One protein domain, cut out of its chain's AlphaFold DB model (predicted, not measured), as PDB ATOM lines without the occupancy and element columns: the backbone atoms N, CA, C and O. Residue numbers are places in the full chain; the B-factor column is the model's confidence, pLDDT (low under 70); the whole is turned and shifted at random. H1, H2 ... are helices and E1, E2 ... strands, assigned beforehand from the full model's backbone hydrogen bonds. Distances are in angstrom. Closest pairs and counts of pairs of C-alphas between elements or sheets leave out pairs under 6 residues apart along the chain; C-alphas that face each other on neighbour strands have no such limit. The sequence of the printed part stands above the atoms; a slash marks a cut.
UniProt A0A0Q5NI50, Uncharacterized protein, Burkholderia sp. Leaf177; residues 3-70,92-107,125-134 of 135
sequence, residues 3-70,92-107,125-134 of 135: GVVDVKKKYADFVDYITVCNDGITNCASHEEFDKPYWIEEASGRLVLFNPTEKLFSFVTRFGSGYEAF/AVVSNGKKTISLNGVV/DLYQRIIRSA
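This is residues 3 to 70, 92 to 107 and 125 to 134 of the 135 residues of an uncharacterized protein of Burkholderia sp. Leaf177 (UniProt A0A0Q5NI50). One twisted sheet of six strands forms a slab, with helix H2 packed over one face; on the opposite face sit the short helix H1 and, beside it, the small hairpin E3 and E4. The hairpin E1 and E2 makes one edge of the slab, and the hairpin E5 and E6 the other. The printed part has 94 residues with two named helices and eight named strands, in the order E1 E2 H1 E3 E4 E5 E6 E7 E8 H2, class mixed. The large sheet runs E1 E2 E8 E7 E6 E5, antiparallel throughout; the whole is compact, with a radius of gyration of the C-alphas of 12.8 A, but elongated, spanning 41 by 27 by 26 A.

Start at C-alpha 3, (-75.640, -90.114, 124.129), where E1 begins, residues 3 to 8, 15.5 A long. Next across the sheet is E2, residues 15 to 21, 18.9 A, then E8, residues 100 to 107, 22.0 A, which ends at C-alpha 107, (-68.512, -77.459, 106.812). Beyond it look for E7, residues 92 to 95, E6, residues 65 to 69, 14.2 A, and E5, residues 57 to 60. The small sheet has E3, residues 38 to 40, and E4, residues 47 to 49. H1 is residues 25 to 30, 8.9 A, and H2 is residues 125 to 132, 10.3 A, ending at C-alpha 132, (-84.760, -81.164, 111.642).

In the large sheet, look at N 5 and O 18, 2.8 A, between E1 and E2; N 19 and O 102, 2.9 A, between E2 and E8; N 94 and O 101, 2.8 A, between E8 and E7; N 67 and O 93, 2.8 A, between E7 and E6; and N 59 and O 66, 2.9 A, between E6 and E5. H2 is on this sheet at a height of 7.7 A, over E7, and runs along the strands, at 11 degrees to E7 on the local plane; its closest C-alphas to E8 are those of Ile 131 and Leu 103, 7.1 A apart. H1 is on the opposite face at a height of 8.9 A. The closest C-alphas of H1 and E3 are those of Ala 29 and Trp 39, 4.9 A. E3 and E4 form a hairpin with N 48 and O 39 at 2.8 A; Leu 49 of E4 and Ala 69 of E6 have their closest C-alphas 6.8 A apart. H1 and H2 are apart, and in both every O i to N i+4 pair is within hydrogen-bond range.

The farthest C-alphas, Lys 10 and Ala 43, are 41.1 A apart. Residues 71 to 91 are cut out, with 8.8 A between C-alphas 70 and 92, and residues 108 to 124, with 10.9 A between C-alphas 107 and 125. Of the links printed whole, none is long. Mean pLDDT of the printed part is 84.9; residues 3 to 15, 33 to 34 and 134 are under 70.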
ATOM      1  N   GLY A   3     -76.311 -89.366 125.183       65.19
ATOM      2  CA  GLY A   3     -75.640 -90.114 124.129       65.19
ATOM      3  C   GLY A   3     -74.911 -89.159 123.196       65.19
ATOM      4  O   GLY A   3     -75.485 -88.153 122.781       65.19
ATOM      5  N   VAL A   4     -73.662 -89.483 122.871       65.31
ATOM      6  CA  VAL A   4     -72.896 -88.822 121.810       65.31
ATOM      7  C   VAL A   4     -72.845 -89.775 120.625       65.31
ATOM      8  O   VAL A   4     -72.548 -90.959 120.785       65.31
ATOM      9  N   VAL A   5     -73.185 -89.267 119.446       68.62
ATOM     10  CA  VAL A   5     -73.074 -89.994 118.184       68.62
ATOM     11  C   VAL A   5     -72.021 -89.297 117.336       68.62
ATOM     12  O   VAL A   5     -72.235 -88.179 116.862       68.62
ATOM     13  N   ASP A   6     -70.901 -89.986 117.124       57.47
ATOM     14  CA  ASP A   6     -69.854 -89.549 116.207       57.47
ATOM     15  C   ASP A   6     -70.321 -89.741 114.765       57.47
ATOM     16  O   ASP A   6     -70.500 -90.865 114.281       57.47
ATOM     17  N   VAL A   7     -70.471 -88.642 114.036       57.03
ATOM     18  CA  VAL A   7     -70.704 -88.670 112.596       57.03
ATOM     19  C   VAL A   7     -69.344 -88.571 111.912       57.03
ATOM     20  O   VAL A   7     -68.822 -87.495 111.615       57.03
ATOM     21  N   LYS A   8     -68.731 -89.737 111.674       50.84
ATOM     22  CA  LYS A   8     -67.448 -89.827 110.967       50.84
ATOM     23  C   LYS A   8     -67.604 -89.386 109.514       50.84
ATOM     24  O   LYS A   8     -68.357 -89.987 108.745       50.84
ATOM     25  N   LYS A   9     -66.829 -88.380 109.107       50.88
ATOM     26  CA  LYS A   9     -66.685 -88.026 107.694       50.88
ATOM     27  C   LYS A   9     -65.744 -88.991 106.992       50.88
ATOM     28  O   LYS A   9     -64.715 -89.384 107.521       50.88
ATOM     29  N   LYS A  10     -66.069 -89.320 105.741       41.22
ATOM     30  CA  LYS A  10     -65.299 -90.262 104.915       41.22
ATOM     31  C   LYS A  10     -63.881 -89.767 104.550       41.22
ATOM     32  O   LYS A  10     -63.077 -90.581 104.119       41.22
ATOM     33  N   TYR A  11     -63.580 -88.468 104.693       41.47
ATOM     34  CA  TYR A  11     -62.365 -87.843 104.133       41.47
ATOM     35  C   TYR A  11     -61.735 -86.721 104.982       41.47
ATOM     36  O   TYR A  11     -61.041 -85.869 104.434       41.47
ATOM     37  N   ALA A  12     -61.967 -86.676 106.295       50.59
ATOM     38  CA  ALA A  12     -61.292 -85.705 107.154       50.59
ATOM     39  C   ALA A  12     -61.196 -86.216 108.593       50.59
ATOM     40  O   ALA A  12     -62.145 -86.830 109.074       50.59
ATOM     41  N   ASP A  13     -60.112 -85.876 109.293       51.16
ATOM     42  CA  ASP A  13     -59.938 -86.128 110.737       51.16
ATOM     43  C   ASP A  13     -60.870 -85.262 111.616       51.16
ATOM     44  O   ASP A  13     -60.776 -85.257 112.841       51.16
ATOM     45  N   PHE A  14     -61.797 -84.524 110.996       58.66
ATOM     46  CA  PHE A  14     -62.867 -83.806 111.674       58.66
ATOM     47  C   PHE A  14     -64.053 -84.743 111.904       58.66
ATOM     48  O   PHE A  14     -64.714 -85.179 110.956       58.66
ATOM     49  N   VAL A  15     -64.328 -85.029 113.173       62.00
ATOM     50  CA  VAL A  15     -65.545 -85.720 113.594       62.00
ATOM     51  C   VAL A  15     -66.627 -84.665 113.799       62.00
ATOM     52  O   VAL A  15     -66.430 -83.700 114.536       62.00
ATOM     53  N   ASP A  16     -67.749 -84.823 113.103       76.25
ATOM     54  CA  ASP A  16     -68.953 -84.072 113.433       76.25
ATOM     55  C   ASP A  16     -69.609 -84.764 114.630       76.25
ATOM     56  O   ASP A  16     -69.758 -85.988 114.633       76.25
ATOM     57  N   TYR A  17     -70.034 -83.999 115.624       78.81
ATOM     58  CA  TYR A  17     -70.627 -84.551 116.836       78.81
ATOM     59  C   TYR A  17     -72.099 -84.195 116.902       78.81
ATOM     60  O   TYR A  17     -72.485 -83.036 116.714       78.81
ATOM     61  N   ILE A  18     -72.922 -85.200 117.188       86.38
ATOM     62  CA  ILE A  18     -74.308 -85.003 117.590       86.38
ATOM     63  C   ILE A  18     -74.421 -85.435 119.039       86.38
ATOM     64  O   ILE A  18     -74.146 -86.590 119.367       86.38
ATOM     65  N   THR A  19     -74.889 -84.533 119.890       87.62
ATOM     66  CA  THR A  19     -75.119 -84.848 121.294       87.62
ATOM     67  C   THR A  19     -76.595 -84.784 121.622       87.62
ATOM     68  O   THR A  19     -77.279 -83.813 121.292       87.62
ATOM     69  N   VAL A  20     -77.077 -85.827 122.293       89.94
ATOM     70  CA  VAL A  20     -78.457 -85.981 122.737       89.94
ATOM     71  C   VAL A  20     -78.498 -85.985 124.261       89.94
ATOM     72  O   VAL A  20     -77.857 -86.803 124.920       89.94
ATOM     73  N   CYS A  21     -79.309 -85.091 124.811       90.88
ATOM     74  CA  CYS A  21     -79.616 -84.973 126.226       90.88
ATOM     75  C   CYS A  21     -81.118 -85.185 126.433       90.88
ATOM     76  O   CYS A  21     -81.927 -84.548 125.763       90.88
ATOM     77  N   ASN A  22     -81.511 -86.053 127.365       91.88
ATOM     78  CA  ASN A  22     -82.921 -86.286 127.704       91.88
ATOM     79  C   ASN A  22     -83.427 -85.300 128.773       91.88
ATOM     80  O   ASN A  22     -83.955 -85.723 129.799       91.88
ATOM     81  N   ASP A  23     -83.213 -84.003 128.539       92.75
ATOM     82  CA  ASP A  23     -83.758 -82.905 129.345       92.75
ATOM     83  C   ASP A  23     -83.949 -81.638 128.474       92.75
ATOM     84  O   ASP A  23     -83.601 -81.610 127.284       92.75
ATOM     85  N   GLY A  24     -84.527 -80.581 129.041       92.25
ATOM     86  CA  GLY A  24     -84.633 -79.259 128.433       92.25
ATOM     87  C   GLY A  24     -83.281 -78.549 128.309       92.25
ATOM     88  O   GLY A  24     -82.330 -78.841 129.032       92.25
ATOM     89  N   ILE A  25     -83.198 -77.584 127.388       93.31
ATOM     90  CA  ILE A  25     -81.928 -76.951 126.989       93.31
ATOM     91  C   ILE A  25     -81.139 -76.353 128.162       93.31
ATOM     92  O   ILE A  25     -79.922 -76.511 128.201       93.31
ATOM     93  N   THR A  26     -81.816 -75.726 129.128       92.75
ATOM     94  CA  THR A  26     -81.189 -75.101 130.304       92.75
ATOM     95  C   THR A  26     -80.571 -76.135 131.241       92.75
ATOM     96  O   THR A  26     -79.431 -75.965 131.658       92.75
ATOM     97  N   ASN A  27     -81.280 -77.233 131.515       92.62
ATOM     98  CA  ASN A  27     -80.763 -78.322 132.346       92.62
ATOM     99  C   ASN A  27     -79.603 -79.025 131.637       92.62
ATOM    100  O   ASN A  27     -78.541 -79.219 132.210       92.62
ATOM    101  N   CYS A  28     -79.746 -79.313 130.342       91.94
ATOM    102  CA  CYS A  28     -78.646 -79.864 129.555       91.94
ATOM    103  C   CYS A  28     -77.412 -78.941 129.562       91.94
ATOM    104  O   CYS A  28     -76.284 -79.424 129.579       91.94
ATOM    105  N   ALA A  29     -77.607 -77.619 129.566       91.50
ATOM    106  CA  ALA A  29     -76.509 -76.660 129.599       91.50
ATOM    107  C   ALA A  29     -75.736 -76.641 130.931       91.50
ATOM    108  O   ALA A  29     -74.556 -76.303 130.911       91.50
ATOM    109  N   SER A  30     -76.344 -77.012 132.060       88.50
ATOM    110  CA  SER A  30     -75.649 -77.030 133.355       88.50
ATOM    111  C   SER A  30     -74.780 -78.275 133.572       88.50
ATOM    112  O   SER A  30     -73.941 -78.285 134.465       88.50
ATOM    113  N   HIS A  31     -74.934 -79.321 132.755       83.56
ATOM    114  CA  HIS A  31     -74.120 -80.532 132.869       83.56
ATOM    115  C   HIS A  31     -72.731 -80.341 132.256       83.56
ATOM    116  O   HIS A  31     -72.609 -80.239 131.036       83.56
ATOM    117  N   GLU A  32     -71.681 -80.331 133.076       72.00
ATOM    118  CA  GLU A  32     -70.282 -80.199 132.628       72.00
ATOM    119  C   GLU A  32     -69.720 -81.468 131.965       72.00
ATOM    120  O   GLU A  32     -68.747 -81.403 131.224       72.00
ATOM    121  N   GLU A  33     -70.363 -82.619 132.170       65.62
ATOM    122  CA  GLU A  33     -69.880 -83.936 131.729       65.62
ATOM    123  C   GLU A  33     -70.023 -84.203 130.219       65.62
ATOM    124  O   GLU A  33     -69.764 -85.318 129.764       65.62
ATOM    125  N   PHE A  34     -70.467 -83.223 129.425       67.88
ATOM    126  CA  PHE A  34     -70.712 -83.429 128.001       67.88
ATOM    127  C   PHE A  34     -70.172 -82.299 127.128       67.88
ATOM    128  O   PHE A  34     -70.314 -81.114 127.439       67.88
ATOM    129  N   ASP A  35     -69.607 -82.700 125.989       73.69
ATOM    130  CA  ASP A  35     -69.096 -81.801 124.961       73.69
ATOM    131  C   ASP A  35     -70.276 -81.201 124.170       73.69
ATOM    132  O   ASP A  35     -70.771 -81.752 123.178       73.69
ATOM    133  N   LYS A  36     -70.831 -80.111 124.712       83.88
ATOM    134  CA  LYS A  36     -71.866 -79.288 124.069       83.88
ATOM    135  C   LYS A  36     -71.218 -78.108 123.390       83.88
ATOM    136  O   LYS A  36     -70.460 -77.380 124.027       83.88
ATOM    137  N   PRO A  37     -71.685 -77.748 122.191       90.06
ATOM    138  CA  PRO A  37     -71.299 -76.493 121.587       90.06
ATOM    139  C   PRO A  37     -72.151 -75.324 122.118       90.06
ATOM    140  O   PRO A  37     -72.375 -74.379 121.377       90.06
ATOM    141  N   TYR A  38     -72.715 -75.377 123.331       93.25
ATOM    142  CA  TYR A  38     -73.593 -74.326 123.867       93.25
ATOM    143  C   TYR A  38     -73.594 -74.265 125.398       93.25
ATOM    144  O   TYR A  38     -73.297 -75.250 126.069       93.25
ATOM    145  N   TRP A  39     -73.972 -73.111 125.949       94.38
ATOM    146  CA  TRP A  39     -74.197 -72.905 127.383       94.38
ATOM    147  C   TRP A  39     -75.200 -71.773 127.624       94.38
ATOM    148  O   TRP A  39     -75.565 -71.044 126.699       94.38
ATOM    149  N   ILE A  40     -75.657 -71.633 128.866       94.00
ATOM    150  CA  ILE A  40     -76.465 -70.490 129.299       94.00
ATOM    151  C   ILE A  40     -75.542 -69.536 130.056       94.00
ATOM    152  O   ILE A  40     -74.877 -69.933 131.006       94.00
ATOM    153  N   GLU A  41     -75.460 -68.289 129.606       91.50
ATOM    154  CA  GLU A  41     -74.682 -67.236 130.254       91.50
ATOM    155  C   GLU A  41     -75.317 -66.886 131.606       91.50
ATOM    156  O   GLU A  41     -76.428 -66.363 131.647       91.50
ATOM    157  N   GLU A  42     -74.615 -67.162 132.709       87.00
ATOM    158  CA  GLU A  42     -75.157 -67.031 134.073       87.00
ATOM    159  C   GLU A  42     -75.696 -65.628 134.379       87.00
ATOM    160  O   GLU A  42     -76.752 -65.483 134.987       87.00
ATOM    161  N   ALA A  43     -74.993 -64.589 133.920       88.56
ATOM    162  CA  ALA A  43     -75.335 -63.203 134.224       88.56
ATOM    163  C   ALA A  43     -76.630 -62.720 133.547       88.56
ATOM    164  O   ALA A  43     -77.290 -61.818 134.058       88.56
ATOM    165  N   SER A  44     -76.981 -63.277 132.385       91.12
ATOM    166  CA  SER A  44     -78.072 -62.771 131.538       91.12
ATOM    167  C   SER A  44     -79.163 -63.806 131.250       91.12
ATOM    168  O   SER A  44     -80.221 -63.454 130.732       91.12
ATOM    169  N   GLY A  45     -78.907 -65.087 131.529       89.50
ATOM    170  CA  GLY A  45     -79.743 -66.205 131.092       89.50
ATOM    171  C   GLY A  45     -79.718 -66.437 129.576       89.50
ATOM    172  O   GLY A  45     -80.529 -67.203 129.053       89.50
ATOM    173  N   ARG A  46     -78.821 -65.771 128.840       92.88
ATOM    174  CA  ARG A  46     -78.745 -65.852 127.379       92.88
ATOM    175  C   ARG A  46     -78.158 -67.188 126.936       92.88
ATOM    176  O   ARG A  46     -77.113 -67.607 127.421       92.88
ATOM    177  N   LEU A  47     -78.777 -67.812 125.934       93.62
ATOM    178  CA  LEU A  47     -78.176 -68.942 125.230       93.62
ATOM    179  C   LEU A  47     -76.971 -68.473 124.410       93.62
ATOM    180  O   LEU A  47     -77.096 -67.602 123.546       93.62
ATOM    181  N   VAL A  48     -75.827 -69.103 124.642       94.88
ATOM    182  CA  VAL A  48     -74.626 -68.959 123.825       94.88
ATOM    183  C   VAL A  48     -74.414 -70.239 123.034       94.88
ATOM    184  O   VAL A  48     -74.479 -71.329 123.594       94.88
ATOM    185  N   LEU A  49     -74.156 -70.105 121.734       94.25
ATOM    186  CA  LEU A  49     -73.866 -71.214 120.828       94.25
ATOM    187  C   LEU A  49     -72.455 -71.010 120.273       94.25
ATOM    188  O   LEU A  49     -72.191 -70.033 119.580       94.25
ATOM    189  N   PHE A  50     -71.567 -71.942 120.585       91.44
ATOM    190  CA  PHE A  50     -70.158 -72.023 120.216       91.44
ATOM    191  C   PHE A  50     -69.263 -70.925 120.807       91.44
ATOM    192  O   PHE A  50     -68.299 -71.243 121.497       91.44
ATOM    193  N   ASN A  51     -69.566 -69.644 120.587       88.81
ATOM    194  CA  ASN A  51     -68.885 -68.531 121.250       88.81
ATOM    195  C   ASN A  51     -69.846 -67.354 121.535       88.81
ATOM    196  O   ASN A  51     -70.898 -67.250 120.901       88.81
ATOM    197  N   PRO A  52     -69.512 -66.445 122.477       89.38
ATOM    198  CA  PRO A  52     -70.411 -65.367 122.906       89.38
ATOM    199  C   PRO A  52     -70.848 -64.401 121.804       89.38
ATOM    200  O   PRO A  52     -71.914 -63.797 121.929       89.38
ATOM    201  N   THR A  53     -70.015 -64.247 120.771       88.75
ATOM    202  CA  THR A  53     -70.177 -63.276 119.682       88.75
ATOM    203  C   THR A  53     -70.926 -63.829 118.476       88.75
ATOM    204  O   THR A  53     -71.242 -63.066 117.562       88.75
ATOM    205  N   GLU A  54     -71.221 -65.132 118.455       91.69
ATOM    206  CA  GLU A  54     -71.915 -65.739 117.329       91.69
ATOM    207  C   GLU A  54     -73.308 -65.149 117.136       91.69
ATOM    208  O   GLU A  54     -74.102 -64.979 118.066       91.69
ATOM    209  N   LYS A  55     -73.635 -64.897 115.868       91.19
ATOM    210  CA  LYS A  55     -74.988 -64.523 115.489       91.19
ATOM    211  C   LYS A  55     -75.850 -65.777 115.433       91.19
ATOM    212  O   LYS A  55     -75.639 -66.640 114.583       91.19
ATOM    213  N   LEU A  56     -76.858 -65.824 116.297       94.06
ATOM    214  CA  LEU A  56     -77.821 -66.919 116.331       94.06
ATOM    215  C   LEU A  56     -78.970 -66.674 115.354       94.06
ATOM    216  O   LEU A  56     -79.497 -65.564 115.245       94.06
ATOM    217  N   PHE A  57     -79.394 -67.741 114.688       94.38
ATOM    218  CA  PHE A  57     -80.591 -67.776 113.860       94.38
ATOM    219  C   PHE A  57     -81.568 -68.773 114.468       94.38
ATOM    220  O   PHE A  57     -81.241 -69.948 114.627       94.38
ATOM    221  N   SER A  58     -82.762 -68.312 114.833       95.31
ATOM    222  CA  SER A  58     -83.802 -69.193 115.356       95.31
ATOM    223  C   SER A  58     -84.513 -69.940 114.228       95.31
ATOM    224  O   SER A  58     -84.687 -69.434 113.116       95.31
ATOM    225  N   PHE A  59     -84.952 -71.154 114.528       93.69
ATOM    226  CA  PHE A  59     -85.808 -71.950 113.660       93.69
ATOM    227  C   PHE A  59     -86.760 -72.808 114.495       93.69
ATOM    228  O   PHE A  59     -86.556 -73.026 115.688       93.69
ATOM    229  N   VAL A  60     -87.816 -73.306 113.856       92.12
ATOM    230  CA  VAL A  60     -88.788 -74.213 114.474       92.12
ATOM    231  C   VAL A  60     -88.878 -75.478 113.633       92.12
ATOM    232  O   VAL A  60     -88.817 -75.436 112.403       92.12
ATOM    233  N   THR A  61     -88.998 -76.610 114.315       90.50
ATOM    234  CA  THR A  61     -89.159 -77.948 113.740       90.50
ATOM    235  C   THR A  61     -90.401 -78.608 114.335       90.50
ATOM    236  O   THR A  61     -91.027 -78.051 115.235       90.50
ATOM    237  N   ARG A  62     -90.758 -79.808 113.867       89.38
ATOM    238  CA  ARG A  62     -91.814 -80.608 114.510       89.38
ATOM    239  C   ARG A  62     -91.433 -81.068 115.915       89.38
ATOM    240  O   ARG A  62     -92.308 -81.198 116.761       89.38
ATOM    241  N   PHE A  63     -90.141 -81.272 116.158       91.56
ATOM    242  CA  PHE A  63     -89.618 -81.643 117.465       91.56
ATOM    243  C   PHE A  63     -89.701 -80.485 118.461       91.56
ATOM    244  O   PHE A  63     -90.141 -80.678 119.588       91.56
ATOM    245  N   GLY A  64     -89.320 -79.277 118.047       93.12
ATOM    246  CA  GLY A  64     -89.338 -78.096 118.906       93.12
ATOM    247  C   GLY A  64     -88.600 -76.896 118.317       93.12
ATOM    248  O   GLY A  64     -88.345 -76.824 117.108       93.12
ATOM    249  N   SER A  65     -88.257 -75.952 119.190       94.88
ATOM    250  CA  SER A  65     -87.541 -74.724 118.837       94.88
ATOM    251  C   SER A  65     -86.036 -74.952 118.849       94.88
ATOM    252  O   SER A  65     -85.511 -75.670 119.703       94.88
ATOM    253  N   GLY A  66     -85.332 -74.323 117.912       94.81
ATOM    254  CA  GLY A  66     -83.889 -74.439 117.795       94.81
ATOM    255  C   GLY A  66     -83.192 -73.149 117.390       94.81
ATOM    256  O   GLY A  66     -83.817 -72.167 116.982       94.81
ATOM    257  N   TYR A  67     -81.873 -73.185 117.519       96.25
ATOM    258  CA  TYR A  67     -80.952 -72.111 117.181       96.25
ATOM    259  C   TYR A  67     -79.788 -72.687 116.385       96.25
ATOM    260  O   TYR A  67     -79.277 -73.752 116.725       96.25
ATOM    261  N   GLU A  68     -79.375 -71.994 115.330       95.25
ATOM    262  CA  GLU A  68     -78.182 -72.323 114.552       95.25
ATOM    263  C   GLU A  68     -77.215 -71.137 114.481       95.25
ATOM    264  O   GLU A  68     -77.621 -69.974 114.542       95.25
ATOM    265  N   ALA A  69     -75.931 -71.451 114.346       95.25
ATOM    266  CA  ALA A  69     -74.837 -70.513 114.165       95.25
ATOM    267  C   ALA A  69     -73.827 -71.067 113.154       95.25
ATOM    268  O   ALA A  69     -73.789 -72.266 112.853       95.25
ATOM    269  N   PHE A  70     -72.990 -70.170 112.641       94.12
ATOM    270  CA  PHE A  70     -71.981 -70.488 111.637       94.12
ATOM    271  C   PHE A  70     -70.614 -69.947 112.073       94.12
ATOM    272  O   PHE A  70     -70.106 -69.001 111.462       94.12
ATOM    273  N   ALA A  92     -75.772 -76.247 115.685       95.56
ATOM    274  CA  ALA A  92     -77.187 -76.108 115.973       95.56
ATOM    275  C   ALA A  92     -77.566 -76.796 117.281       95.56
ATOM    276  O   ALA A  92     -76.948 -77.777 117.687       95.56
ATOM    277  N   VAL A  93     -78.616 -76.294 117.920       95.19
ATOM    278  CA  VAL A  93     -79.275 -76.925 119.062       95.19
ATOM    279  C   VAL A  93     -80.785 -76.825 118.888       95.19
ATOM    280  O   VAL A  93     -81.293 -75.781 118.489       95.19
ATOM    281  N   VAL A  94     -81.509 -77.903 119.168       95.62
ATOM    282  CA  VAL A  94     -82.975 -77.963 119.137       95.62
ATOM    283  C   VAL A  94     -83.478 -78.642 120.406       95.62
ATOM    284  O   VAL A  94     -82.890 -79.620 120.868       95.62
ATOM    285  N   SER A  95     -84.550 -78.120 120.997       95.12
ATOM    286  CA  SER A  95     -85.115 -78.647 122.239       95.12
ATOM    287  C   SER A  95     -86.637 -78.644 122.210       95.12
ATOM    288  O   SER A  95     -87.263 -77.703 121.715       95.12
ATOM    289  N   ASN A  96     -87.230 -79.689 122.787       94.56
ATOM    290  CA  ASN A  96     -88.675 -79.804 122.995       94.56
ATOM    291  C   ASN A  96     -89.085 -79.632 124.473       94.56
ATOM    292  O   ASN A  96     -90.216 -79.933 124.852       94.56
ATOM    293  N   GLY A  97     -88.144 -79.202 125.322       94.06
ATOM    294  CA  GLY A  97     -88.319 -79.063 126.771       94.06
ATOM    295  C   GLY A  97     -88.113 -80.351 127.576       94.06
ATOM    296  O   GLY A  97     -87.962 -80.273 128.788       94.06
ATOM    297  N   LYS A  98     -88.066 -81.522 126.929       93.56
ATOM    298  CA  LYS A  98     -87.797 -82.830 127.561       93.56
ATOM    299  C   LYS A  98     -86.576 -83.542 126.985       93.56
ATOM    300  O   LYS A  98     -86.077 -84.491 127.576       93.56
ATOM    301  N   LYS A  99     -86.145 -83.137 125.797       92.50
ATOM    302  CA  LYS A  99     -84.997 -83.661 125.076       92.50
ATOM    303  C   LYS A  99     -84.370 -82.518 124.287       92.50
ATOM    304  O   LYS A  99     -85.077 -81.696 123.697       92.50
ATOM    305  N   THR A 100     -83.047 -82.488 124.271       93.75
ATOM    306  CA  THR A 100     -82.232 -81.497 123.581       93.75
ATOM    307  C   THR A 100     -81.205 -82.208 122.722       93.75
ATOM    308  O   THR A 100     -80.535 -83.138 123.170       93.75
ATOM    309  N   ILE A 101     -81.110 -81.787 121.469       92.50
ATOM    310  CA  ILE A 101     -80.211 -82.357 120.474       92.50
ATOM    311  C   ILE A 101     -79.351 -81.218 119.958       92.50
ATOM    312  O   ILE A 101     -79.870 -80.174 119.570       92.50
ATOM    313  N   SER A 102     -78.041 -81.411 119.972       92.94
ATOM    314  CA  SER A 102     -77.082 -80.451 119.439       92.94
ATOM    315  C   SER A 102     -76.199 -81.110 118.397       92.94
ATOM    316  O   SER A 102     -75.961 -82.312 118.452       92.94
ATOM    317  N   LEU A 103     -75.756 -80.318 117.434       92.00
ATOM    318  CA  LEU A 103     -74.882 -80.727 116.352       92.00
ATOM    319  C   LEU A 103     -73.758 -79.704 116.241       92.00
ATOM    320  O   LEU A 103     -74.019 -78.501 116.226       92.00
ATOM    321  N   ASN A 104     -72.528 -80.190 116.131       90.75
ATOM    322  CA  ASN A 104     -71.354 -79.405 115.779       90.75
ATOM    323  C   ASN A 104     -70.635 -80.105 114.625       90.75
ATOM    324  O   ASN A 104     -70.231 -81.258 114.769       90.75
ATOM    325  N   GLY A 105     -70.497 -79.432 113.486       88.69
ATOM    326  CA  GLY A 105     -69.862 -80.025 112.319       88.69
ATOM    327  C   GLY A 105     -69.053 -79.042 111.488       88.69
ATOM    328  O   GLY A 105     -69.436 -77.886 111.297       88.69
ATOM    329  N   VAL A 106     -67.933 -79.517 110.951       89.00
ATOM    330  CA  VAL A 106     -67.031 -78.706 110.123       89.00
ATOM    331  C   VAL A 106     -67.554 -78.688 108.699       89.00
ATOM    332  O   VAL A 106     -67.577 -79.710 108.030       89.00
ATOM    333  N   VAL A 107     -67.953 -77.542 108.167       89.44
ATOM    334  CA  VAL A 107     -68.512 -77.459 106.812       89.44
ATOM    335  C   VAL A 107     -67.408 -77.535 105.751       89.44
ATOM    336  O   VAL A 107     -67.566 -78.228 104.746       89.44
ATOM    337  N   ASP A 125     -77.493 -78.179 103.815       91.06
ATOM    338  CA  ASP A 125     -78.793 -78.825 103.617       91.06
ATOM    339  C   ASP A 125     -78.825 -80.229 104.255       91.06
ATOM    340  O   ASP A 125     -79.883 -80.693 104.677       91.06
ATOM    341  N   LEU A 126     -77.691 -80.942 104.313       88.56
ATOM    342  CA  LEU A 126     -77.574 -82.214 105.032       88.56
ATOM    343  C   LEU A 126     -77.669 -82.006 106.548       88.56
ATOM    344  O   LEU A 126     -78.517 -82.629 107.183       88.56
ATOM    345  N   TYR A 127     -76.860 -81.118 107.130       89.94
ATOM    346  CA  TYR A 127     -76.902 -80.866 108.575       89.94
ATOM    347  C   TYR A 127     -78.249 -80.325 109.040       89.94
ATOM    348  O   TYR A 127     -78.787 -80.777 110.050       89.94
ATOM    349  N   GLN A 128     -78.837 -79.418 108.264       89.38
ATOM    350  CA  GLN A 128     -80.171 -78.904 108.536       89.38
ATOM    351  C   GLN A 128     -81.225 -80.005 108.445       89.38
ATOM    352  O   GLN A 128     -82.169 -79.995 109.225       89.38
ATOM    353  N   ARG A 129     -81.084 -80.981 107.542       88.50
ATOM    354  CA  ARG A 129     -81.978 -82.147 107.523       88.50
ATOM    355  C   ARG A 129     -81.807 -83.012 108.763       88.50
ATOM    356  O   ARG A 129     -82.820 -83.344 109.360       88.50
ATOM    357  N   ILE A 130     -80.574 -83.301 109.177       86.56
ATOM    358  CA  ILE A 130     -80.285 -84.105 110.375       86.56
ATOM    359  C   ILE A 130     -80.897 -83.466 111.629       86.56
ATOM    360  O   ILE A 130     -81.624 -84.128 112.364       86.56
ATOM    361  N   ILE A 131     -80.655 -82.171 111.862       86.56
ATOM    362  CA  ILE A 131     -81.177 -81.497 113.062       86.56
ATOM    363  C   ILE A 131     -82.705 -81.338 113.020       86.56
ATOM    364  O   ILE A 131     -83.353 -81.279 114.059       86.56
ATOM    365  N   ARG A 132     -83.304 -81.286 111.822       85.31
ATOM    366  CA  ARG A 132     -84.760 -81.164 111.642       85.31
ATOM    367  C   ARG A 132     -85.492 -82.501 111.620       85.31
ATOM    368  O   ARG A 132     -86.693 -82.501 111.864       85.31
ATOM    369  N   SER A 133     -84.807 -83.605 111.332       79.94
ATOM    370  CA  SER A 133     -85.353 -84.968 111.401       79.94
ATOM    371  C   SER A 133     -85.285 -85.558 112.802       79.94
ATOM    372  O   SER A 133     -85.514 -86.751 112.973       79.94
ATOM    373  N   ALA A 134     -84.887 -84.755 113.784       68.62
ATOM    374  CA  ALA A 134     -84.707 -85.165 115.157       68.62
ATOM    375  C   ALA A 134     -86.079 -85.314 115.844       68.62
ATOM    376  O   ALA A 134     -86.391 -84.560 116.748       68.62
TER     377      ALA A 134